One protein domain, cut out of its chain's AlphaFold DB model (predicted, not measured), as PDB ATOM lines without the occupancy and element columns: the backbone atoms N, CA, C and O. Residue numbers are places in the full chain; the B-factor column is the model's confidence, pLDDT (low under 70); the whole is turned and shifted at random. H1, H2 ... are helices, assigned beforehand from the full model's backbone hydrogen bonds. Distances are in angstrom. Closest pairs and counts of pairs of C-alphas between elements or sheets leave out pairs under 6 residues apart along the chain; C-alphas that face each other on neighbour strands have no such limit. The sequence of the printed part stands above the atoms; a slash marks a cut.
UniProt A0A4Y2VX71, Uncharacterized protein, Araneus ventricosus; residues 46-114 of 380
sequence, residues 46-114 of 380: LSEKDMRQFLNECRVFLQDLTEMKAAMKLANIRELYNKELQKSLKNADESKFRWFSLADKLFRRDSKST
ATOM      1  N   LEU A  46      21.305 -52.552  76.549       87.56
ATOM      2  CA  LEU A  46      20.264 -52.429  77.551       87.56
ATOM      3  C   LEU A  46      18.995 -53.055  76.989       87.56
ATOM      4  O   LEU A  46      18.683 -52.911  75.804       87.56
ATOM      5  N   SER A  47      18.229 -53.719  77.854       91.38
ATOM      6  CA  SER A  47      16.871 -54.088  77.476       91.38
ATOM      7  C   SER A  47      16.096 -52.817  77.113       91.38
ATOM      8  O   SER A  47      16.347 -51.739  77.659       91.38
ATOM      9  N   GLU A  48      15.118 -52.916  76.215       90.88
ATOM     10  CA  GLU A  48      14.310 -51.759  75.803       90.88
ATOM     11  C   GLU A  48      13.662 -51.046  77.013       90.88
ATOM     12  O   GLU A  48      13.450 -49.831  77.014       90.88
ATOM     13  N   LYS A  49      13.374 -51.801  78.082       94.19
ATOM     14  CA  LYS A  49      12.864 -51.278  79.350       94.19
ATOM     15  C   LYS A  49      13.916 -50.451  80.094       94.19
ATOM     16  O   LYS A  49      13.603 -49.339  80.517       94.19
ATOM     17  N   ASP A  50      15.138 -50.959  80.212       90.25
ATOM     18  CA  ASP A  50      16.228 -50.266  80.906       90.25
ATOM     19  C   ASP A  50      16.685 -49.035  80.124       90.25
ATOM     20  O   ASP A  50      16.942 -47.992  80.716       90.25
ATOM     21  N   MET A  51      16.676 -49.100  78.789       88.94
ATOM     22  CA  MET A  51      16.953 -47.944  77.937       88.94
ATOM     23  C   MET A  51      15.908 -46.838  78.136       88.94
ATOM     24  O   MET A  51      16.261 -45.670  78.293       88.94
ATOM     25  N   ARG A  52      14.613 -47.186  78.192       89.88
ATOM     26  CA  ARG A  52      13.549 -46.214  78.500       89.88
ATOM     27  C   ARG A  52      13.715 -45.600  79.887       89.88
ATOM     28  O   ARG A  52      13.509 -44.394  80.039       89.88
ATOM     29  N   GLN A  53      14.086 -46.403  80.882       92.88
ATOM     30  CA  GLN A  53      14.322 -45.912  82.236       92.88
ATOM     31  C   GLN A  53      15.535 -44.977  82.294       92.88
ATOM     32  O   GLN A  53      15.408 -43.868  82.810       92.88
ATOM     33  N   PHE A  54      16.658 -45.369  81.690       89.19
ATOM     34  CA  PHE A  54      17.864 -44.553  81.582       89.19
ATOM     35  C   PHE A  54      17.576 -43.202  80.917       89.19
ATOM     36  O   PHE A  54      17.878 -42.154  81.482       89.19
ATOM     37  N   LEU A  55      16.895 -43.195  79.765       88.25
ATOM     38  CA  LEU A  55      16.533 -41.955  79.072       88.25
ATOM     39  C   LEU A  55      15.612 -41.057  79.908       88.25
ATOM     40  O   LEU A  55      15.710 -39.831  79.837       88.25
ATOM     41  N   ASN A  56      14.713 -41.640  80.706       93.25
ATOM     42  CA  ASN A  56      13.858 -40.872  81.602       93.25
ATOM     43  C   ASN A  56      14.655 -40.261  82.767       93.25
ATOM     44  O   ASN A  56      14.458 -39.090  83.081       93.25
ATOM     45  N   GLU A  57      15.582 -41.015  83.361       90.38
ATOM     46  CA  GLU A  57      16.492 -40.520  84.402       90.38
ATOM     47  C   GLU A  57      17.404 -39.404  83.861       90.38
ATOM     48  O   GLU A  57      17.516 -38.352  84.489       90.38
ATOM     49  N   CYS A  58      17.957 -39.559  82.652       83.00
ATOM     50  CA  CYS A  58      18.722 -38.509  81.977       83.00
ATOM     51  C   CYS A  58      17.885 -37.253  81.710       83.00
ATOM     52  O   CYS A  58      18.375 -36.142  81.897       83.00
ATOM     53  N   ARG A  59      16.620 -37.401  81.297       90.31
ATOM     54  CA  ARG A  59      15.724 -36.258  81.065       90.31
ATOM     55  C   ARG A  59      15.484 -35.462  82.347       90.31
ATOM     56  O   ARG A  59      15.584 -34.239  82.316       90.31
ATOM     57  N   VAL A  60      15.196 -36.148  83.455       90.06
ATOM     58  CA  VAL A  60      15.013 -35.511  84.771       90.06
ATOM     59  C   VAL A  60      16.306 -34.824  85.213       90.06
ATOM     60  O   VAL A  60      16.277 -33.662  85.602       90.06
ATOM     61  N   PHE A  61      17.454 -35.488  85.058       86.94
ATOM     62  CA  PHE A  61      18.753 -34.904  85.389       86.94
ATOM     63  C   PHE A  61      19.067 -33.639  84.572       86.94
ATOM     64  O   PHE A  61      19.522 -32.640  85.127       86.94
ATOM     65  N   LEU A  62      18.798 -33.645  83.263       80.25
ATOM     66  CA  LEU A  62      18.988 -32.468  82.411       80.25
ATOM     67  C   LEU A  62      18.060 -31.318  82.815       80.25
ATOM     68  O   LEU A  62      18.491 -30.165  82.812       80.25
ATOM     69  N   GLN A  63      16.817 -31.616  83.202       89.00
ATOM     70  CA  GLN A  63      15.904 -30.609  83.736       89.00
ATOM     71  C   GLN A  63      16.468 -29.985  85.021       89.00
ATOM     72  O   GLN A  63      16.594 -28.760  85.090       89.00
ATOM     73  N   ASP A  64      16.916 -30.799  85.978       86.38
ATOM     74  CA  ASP A  64      17.546 -30.318  87.214       86.38
ATOM     75  C   ASP A  64      18.777 -29.440  86.925       86.38
ATOM     76  O   ASP A  64      18.993 -28.417  87.576       86.38
ATOM     77  N   LEU A  65      19.572 -29.792  85.908       81.00
ATOM     78  CA  LEU A  65      20.749 -29.025  85.492       81.00
ATOM     79  C   LEU A  65      20.351 -27.661  84.906       81.00
ATOM     80  O   LEU A  65      20.983 -26.644  85.204       81.00
ATOM     81  N   THR A  66      19.269 -27.596  84.122       85.19
ATOM     82  CA  THR A  66      18.736 -26.313  83.633       85.19
ATOM     83  C   THR A  66      18.197 -25.437  84.762       85.19
ATOM     84  O   THR A  66      18.477 -24.234  84.776       85.19
ATOM     85  N   GLU A  67      17.503 -26.025  85.738       87.50
ATOM     86  CA  GLU A  67      17.015 -25.321  86.925       87.50
ATOM     87  C   GLU A  67      18.182 -24.812  87.785       87.50
ATOM     88  O   GLU A  67      18.187 -23.649  88.193       87.50
ATOM     89  N   MET A  68      19.229 -25.621  87.976       82.38
ATOM     90  CA  MET A  68      20.451 -25.226  88.679       82.38
ATOM     91  C   MET A  68      21.183 -24.088  87.956       82.38
ATOM     92  O   MET A  68      21.571 -23.104  88.588       82.38
ATOM     93  N   LYS A  69      21.318 -24.159  86.627       85.44
ATOM     94  CA  LYS A  69      21.925 -23.087  85.820       85.44
ATOM     95  C   LYS A  69      21.120 -21.790  85.912       85.44
ATOM     96  O   LYS A  69      21.706 -20.709  85.996       85.44
ATOM     97  N   ALA A  70      19.790 -21.876  85.918       83.25
ATOM     98  CA  ALA A  70      18.920 -20.722  86.133       83.25
ATOM     99  C   ALA A  70      19.087 -20.142  87.549       83.25
ATOM    100  O   ALA A  70      19.236 -18.928  87.696       83.25
ATOM    101  N   ALA A  71      19.155 -20.994  88.577       82.94
ATOM    102  CA  ALA A  71      19.385 -20.583  89.960       82.94
ATOM    103  C   ALA A  71      20.753 -19.900  90.144       82.94
ATOM    104  O   ALA A  71      20.836 -18.860  90.796       82.94
ATOM    105  N   MET A  72      21.809 -20.423  89.513       83.12
ATOM    106  CA  MET A  72      23.135 -19.795  89.505       83.12
ATOM    107  C   MET A  72      23.119 -18.421  88.833       83.12
ATOM    108  O   MET A  72      23.664 -17.463  89.377       83.12
ATOM    109  N   LYS A  73      22.451 -18.287  87.680       85.88
ATOM    110  CA  LYS A  73      22.279 -16.979  87.029       85.88
ATOM    111  C   LYS A  73      21.548 -15.992  87.943       85.88
ATOM    112  O   LYS A  73      21.970 -14.843  88.051       85.88
ATOM    113  N   LEU A  74      20.501 -16.439  88.637       84.25
ATOM    114  CA  LEU A  74      19.758 -15.609  89.586       84.25
ATOM    115  C   LEU A  74      20.632 -15.174  90.777       84.25
ATOM    116  O   LEU A  74      20.557 -14.024  91.207       84.25
ATOM    117  N   ALA A  75      21.487 -16.068  91.282       85.50
ATOM    118  CA  ALA A  75      22.437 -15.763  92.350       85.50
ATOM    119  C   ALA A  75      23.463 -14.701  91.918       85.50
ATOM    120  O   ALA A  75      23.667 -13.732  92.649       85.50
ATOM    121  N   ASN A  76      24.019 -14.813  90.707       88.94
ATOM    122  CA  ASN A  76      24.941 -13.812  90.157       88.94
ATOM    123  C   ASN A  76      24.266 -12.443  89.993       88.94
ATOM    124  O   ASN A  76      24.831 -11.418  90.372       88.94
ATOM    125  N   ILE A  77      23.027 -12.414  89.483       88.31
ATOM    126  CA  ILE A  77      22.244 -11.172  89.378       88.31
ATOM    127  C   ILE A  77      22.028 -10.557  90.766       88.31
ATOM    128  O   ILE A  77      22.176  -9.347  90.937       88.31
ATOM    129  N   ARG A  78      21.722 -11.378  91.777       89.19
ATOM    130  CA  ARG A  78      21.544 -10.921  93.160       89.19
ATOM    131  C   ARG A  78      22.831 -10.343  93.752       89.19
ATOM    132  O   ARG A  78      22.776  -9.364  94.491       89.19
ATOM    133  N   GLU A  79      23.982 -10.923  93.436       93.12
ATOM    134  CA  GLU A  79      25.277 -10.410  93.880       93.12
ATOM    135  C   GLU A  79      25.596  -9.050  93.243       93.12
ATOM    136  O   GLU A  79      25.961  -8.110  93.951       93.12
ATOM    137  N   LEU A  80      25.389  -8.916  91.929       89.62
ATOM    138  CA  LEU A  80      25.539  -7.643  91.217       89.62
ATOM    139  C   LEU A  80      24.599  -6.572  91.780       89.62
ATOM    140  O   LEU A  80      25.024  -5.448  92.042       89.62
ATOM    141  N   TYR A  81      23.346  -6.944  92.045       91.75
ATOM    142  CA  TYR A  81      22.365  -6.083  92.696       91.75
ATOM    143  C   TYR A  81      22.845  -5.595  94.071       91.75
ATOM    144  O   TYR A  81      22.811  -4.397  94.348       91.75
ATOM    145  N   ASN A  82      23.347  -6.497  94.919       91.25
ATOM    146  CA  ASN A  82      23.861  -6.139  96.240       91.25
ATOM    147  C   ASN A  82      25.088  -5.219  96.147       91.25
ATOM    148  O   ASN A  82      25.196  -4.267  96.919       91.25
ATOM    149  N   LYS A  83      25.993  -5.466  95.192       94.12
ATOM    150  CA  LYS A  83      27.151  -4.596  94.932       94.12
ATOM    151  C   LYS A  83      26.709  -3.181  94.554       94.12
ATOM    152  O   LYS A  83      27.238  -2.214  95.098       94.12
ATOM    153  N   GLU A  84      25.718  -3.045  93.678       90.81
ATOM    154  CA  GLU A  84      25.232  -1.735  93.233       90.81
ATOM    155  C   GLU A  84      24.412  -1.006  94.310       90.81
ATOM    156  O   GLU A  84      24.519   0.215  94.462       90.81
ATOM    157  N   LEU A  85      23.666  -1.753  95.129       90.06
ATOM    158  CA  LEU A  85      22.983  -1.225  96.310       90.06
ATOM    159  C   LEU A  85      23.990  -0.626  97.300       90.06
ATOM    160  O   LEU A  85      23.788   0.482  97.793       90.06
ATOM    161  N   GLN A  86      25.103  -1.319  97.548       91.75
ATOM    162  CA  GLN A  86      26.169  -0.833  98.429       91.75
ATOM    163  C   GLN A  86      26.861   0.423  97.884       91.75
ATOM    164  O   GLN A  86      27.200   1.315  98.658       91.75
ATOM    165  N   LYS A  87      27.043   0.541  96.562       93.12
ATOM    166  CA  LYS A  87      27.549   1.784  95.951       93.12
ATOM    167  C   LYS A  87      26.554   2.934  96.095       93.12
ATOM    168  O   LYS A  87      26.946   4.046  96.426       93.12
ATOM    169  N   SER A  88      25.268   2.664  95.883       89.94
ATOM    170  CA  SER A  88      24.220   3.689  95.947       89.94
ATOM    171  C   SER A  88      24.003   4.205  97.371       89.94
ATOM    172  O   SER A  88      23.827   5.405  97.557       89.94
ATOM    173  N   LEU A  89      24.119   3.330  98.378       91.38
ATOM    174  CA  LEU A  89      24.112   3.711  99.795       91.38
ATOM    175  C   LEU A  89      25.228   4.701 100.150       91.38
ATOM    176  O   LEU A  89      25.022   5.566 100.995       91.38
ATOM    177  N   LYS A  90      26.392   4.610  99.494       93.62
ATOM    178  CA  LYS A  90      27.510   5.541  99.714       93.62
ATOM    179  C   LYS A  90      27.309   6.898  99.039       93.62
ATOM    180  O   LYS A  90      27.834   7.889  99.528       93.62
ATOM    181  N   ASN A  91      26.546   6.942  97.949       92.19
ATOM    182  CA  ASN A  91      26.404   8.138  97.116       92.19
ATOM    183  C   ASN A  91      25.132   8.957  97.415       92.19
ATOM    184  O   ASN A  91      24.880   9.925  96.708       92.19
ATOM    185  N   ALA A  92      24.341   8.577  98.431       86.94
ATOM    186  CA  ALA A  92      23.124   9.273  98.885       86.94
ATOM    187  C   ALA A  92      22.141   9.676  97.760       86.94
ATOM    188  O   ALA A  92      21.440  10.679  97.853       86.94
ATOM    189  N   ASP A  93      22.077   8.887  96.686       87.12
ATOM    190  CA  ASP A  93      21.240   9.182  95.523       87.12
ATOM    191  C   ASP A  93      19.832   8.606  95.732       87.12
ATOM    192  O   ASP A  93      19.554   7.444  95.412       87.12
ATOM    193  N   GLU A  94      18.939   9.414  96.315       85.25
ATOM    194  CA  GLU A  94      17.549   9.049  96.641       85.25
ATOM    195  C   GLU A  94      16.763   8.501  95.438       85.25
ATOM    196  O   GLU A  94      15.886   7.644  95.600       85.25
ATOM    197  N   SER A  95      17.103   8.924  94.215       84.94
ATOM    198  CA  SER A  95      16.411   8.500  92.993       84.94
ATOM    199  C   SER A  95      16.564   6.997  92.721       84.94
ATOM    200  O   SER A  95      15.620   6.329  92.282       84.94
ATOM    201  N   LYS A  96      17.718   6.418  93.074       83.25
ATOM    202  CA  LYS A  96      18.014   4.996  92.857       83.25
ATOM    203  C   LYS A  96      17.312   4.094  93.871       83.25
ATOM    204  O   LYS A  96      16.963   2.957  93.542       83.25
ATOM    205  N   PHE A  97      17.013   4.594  95.073       82.56
ATOM    206  CA  PHE A  97      16.366   3.810  96.134       82.56
ATOM    207  C   PHE A  97      14.979   3.287  95.749       82.56
ATOM    208  O   PHE A  97      14.604   2.189  96.169       82.56
ATOM    209  N   ARG A  98      14.221   4.010  94.909       81.81
ATOM    210  CA  ARG A  98      12.926   3.508  94.414       81.81
ATOM    211  C   ARG A  98      13.076   2.250  93.563       81.81
ATOM    212  O   ARG A  98      12.280   1.323  93.718       81.81
ATOM    213  N   TRP A  99      14.095   2.198  92.709       82.31
ATOM    214  CA  TRP A  99      14.363   1.037  91.859       82.31
ATOM    215  C   TRP A  99      14.835  -0.164  92.688       82.31
ATOM    216  O   TRP A  99      14.309  -1.268  92.533       82.31
ATOM    217  N   PHE A 100      15.732   0.068  93.655       85.69
ATOM    218  CA  PHE A 100      16.167  -0.959  94.607       85.69
ATOM    219  C   PHE A 100      14.996  -1.516  95.436       85.69
ATOM    220  O   PHE A 100      14.858  -2.726  95.586       85.69
ATOM    221  N   SER A 101      14.071  -0.669  95.898       85.69
ATOM    222  CA  SER A 101      12.879  -1.131  96.627       85.69
ATOM    223  C   SER A 101      11.998  -2.073  95.794       85.69
ATOM    224  O   SER A 101      11.428  -3.031  96.324       85.69
ATOM    225  N   LEU A 102      11.882  -1.830  94.484       83.62
ATOM    226  CA  LEU A 102      11.084  -2.668  93.590       83.62
ATOM    227  C   LEU A 102      11.754  -4.026  93.334       83.62
ATOM    228  O   LEU A 102      11.097  -5.064  93.406       83.62
ATOM    229  N   ALA A 103      13.067  -4.022  93.105       80.94
ATOM    230  CA  ALA A 103      13.860  -5.234  92.932       80.94
ATOM    231  C   ALA A 103      13.900  -6.090  94.213       80.94
ATOM    232  O   ALA A 103      13.706  -7.303  94.144       80.94
ATOM    233  N   ASP A 104      14.036  -5.479  95.397       85.88
ATOM    234  CA  ASP A 104      13.988  -6.203  96.677       85.88
ATOM    235  C   ASP A 104      12.626  -6.893  96.890       85.88
ATOM    236  O   ASP A 104      12.558  -8.028  97.366       85.88
ATOM    237  N   LYS A 105      11.522  -6.264  96.460       87.88
ATOM    238  CA  LYS A 105      10.186  -6.889  96.488       87.88
ATOM    239  C   LYS A 105      10.078  -8.105  95.569       87.88
ATOM    240  O   LYS A 105       9.382  -9.053  95.936       87.88
ATOM    241  N   LEU A 106      10.737  -8.091  94.409       79.81
ATOM    242  CA  LEU A 106      10.777  -9.236  93.494       79.81
ATOM    243  C   LEU A 106      11.563 -10.395  94.121       79.81
ATOM    244  O   LEU A 106      11.006 -11.476  94.305       79.81
ATOM    245  N   PHE A 107      12.787 -10.146  94.598       82.94
ATOM    246  CA  PHE A 107      13.617 -11.192  95.211       82.94
ATOM    247  C   PHE A 107      13.039 -11.753  96.525       82.94
ATOM    248  O   PHE A 107      13.240 -12.927  96.843       82.94
ATOM    249  N   ARG A 108      12.290 -10.955  97.302       82.00
ATOM    250  CA  ARG A 108      11.592 -11.437  98.513       82.00
ATOM    251  C   ARG A 108      10.323 -12.235  98.227       82.00
ATOM    252  O   ARG A 108       9.870 -12.964  99.111       82.00
ATOM    253  N   ARG A 109       9.709 -12.087  97.050       75.56
ATOM    254  CA  ARG A 109       8.518 -12.874  96.686       75.56
ATOM    255  C   ARG A 109       8.884 -14.332  96.418       75.56
ATOM    256  O   ARG A 109       8.161 -15.221  96.866       75.56
ATOM    257  N   ASP A 110      10.044 -14.564  95.811       60.94
ATOM    258  CA  ASP A 110      10.528 -15.908  95.475       60.94
ATOM    259  C   ASP A 110      10.983 -16.714  96.699       60.94
ATOM    260  O   ASP A 110      10.838 -17.937  96.738       60.94
ATOM    261  N   SER A 111      11.465 -16.052  97.754       59.69
ATOM    262  CA  SER A 111      11.922 -16.749  98.963       59.69
ATOM    263  C   SER A 111      10.787 -17.342  99.804       59.69
ATOM    264  O   SER A 111      11.025 -18.299 100.536       59.69
ATOM    265  N   LYS A 112       9.555 -16.819  99.692       61.31
ATOM    266  CA  LYS A 112       8.379 -17.300 100.446       61.31
ATOM    267  C   LYS A 112       7.601 -18.413  99.736       61.31
ATOM    268  O   LYS A 112       6.880 -19.160 100.397       61.31
ATOM    269  N   SER A 113       7.710 -18.521  98.410       53.72
ATOM    270  CA  SER A 113       7.033 -19.567  97.629       53.72
ATOM    271  C   SER A 113       7.848 -20.865  97.577       53.72
ATOM    272  O   SER A 113       7.276 -21.955  97.604       53.72
ATOM    273  N   THR A 114       9.178 -20.761  97.574       52.00
ATOM    274  CA  THR A 114      10.094 -21.905  97.460       52.00
ATOM    275  C   THR A 114      10.230 -22.704  98.756       52.00
ATOM    276  O   THR A 114      10.240 -23.929  98.691       52.00
TER     277      THR A 114
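What this domain is: This is residues 46 to 114 of the 380 residues of an uncharacterized protein of Araneus ventricosus (UniProt A0A4Y2VX71). One long helix, H1, makes the length of a rod, and a shorter helix, H2, folds back from its last residues as the second arm of a narrow, uneven V. Residues 47 to 53 and 55 to 73, of which 48 to 53 and 55 to 73 belong to H1, stand free, and so do residues 90 to 95 at the turn and residues 108 to 114 of H2. The printed part has 69 residues with two named helices, H1 then H2, and no named strand; the class is all helix. It is extended, with a radius of gyration of the C-alphas of 20.2 A and spans of 67 by 21 by 12 A.

Where its parts are: H1, residues 48 to 90, runs 63.5 A from C-alpha 48 at (14.310, -51.759, 75.803) to C-alpha 90. H2, residues 94 to 114, runs 31.8 A and ends at C-alpha 114 at (10.094, -21.905, 97.460).

How they stand to each other: H1 and H2 form a helical hairpin, opposite ways at a shallow tilt of 28 degrees. They only just touch, with 3 pairs of C-alphas within 8 A, through residues 85 to 88 and 96 to 100 alone; the closest C-alphas, of Leu 85 and Phe 100, are 7.0 A apart. Every O i to N i+4 pair is within hydrogen-bond range in H1, and 11 of 17 in H2.

The domain as a whole: The farthest C-alphas, of Ser 47 and Ala 92, are 67.2 A apart. The printed part has no cut, and the link from H1 to H2 is tight. Residues 110 to 114 have pLDDT under 70.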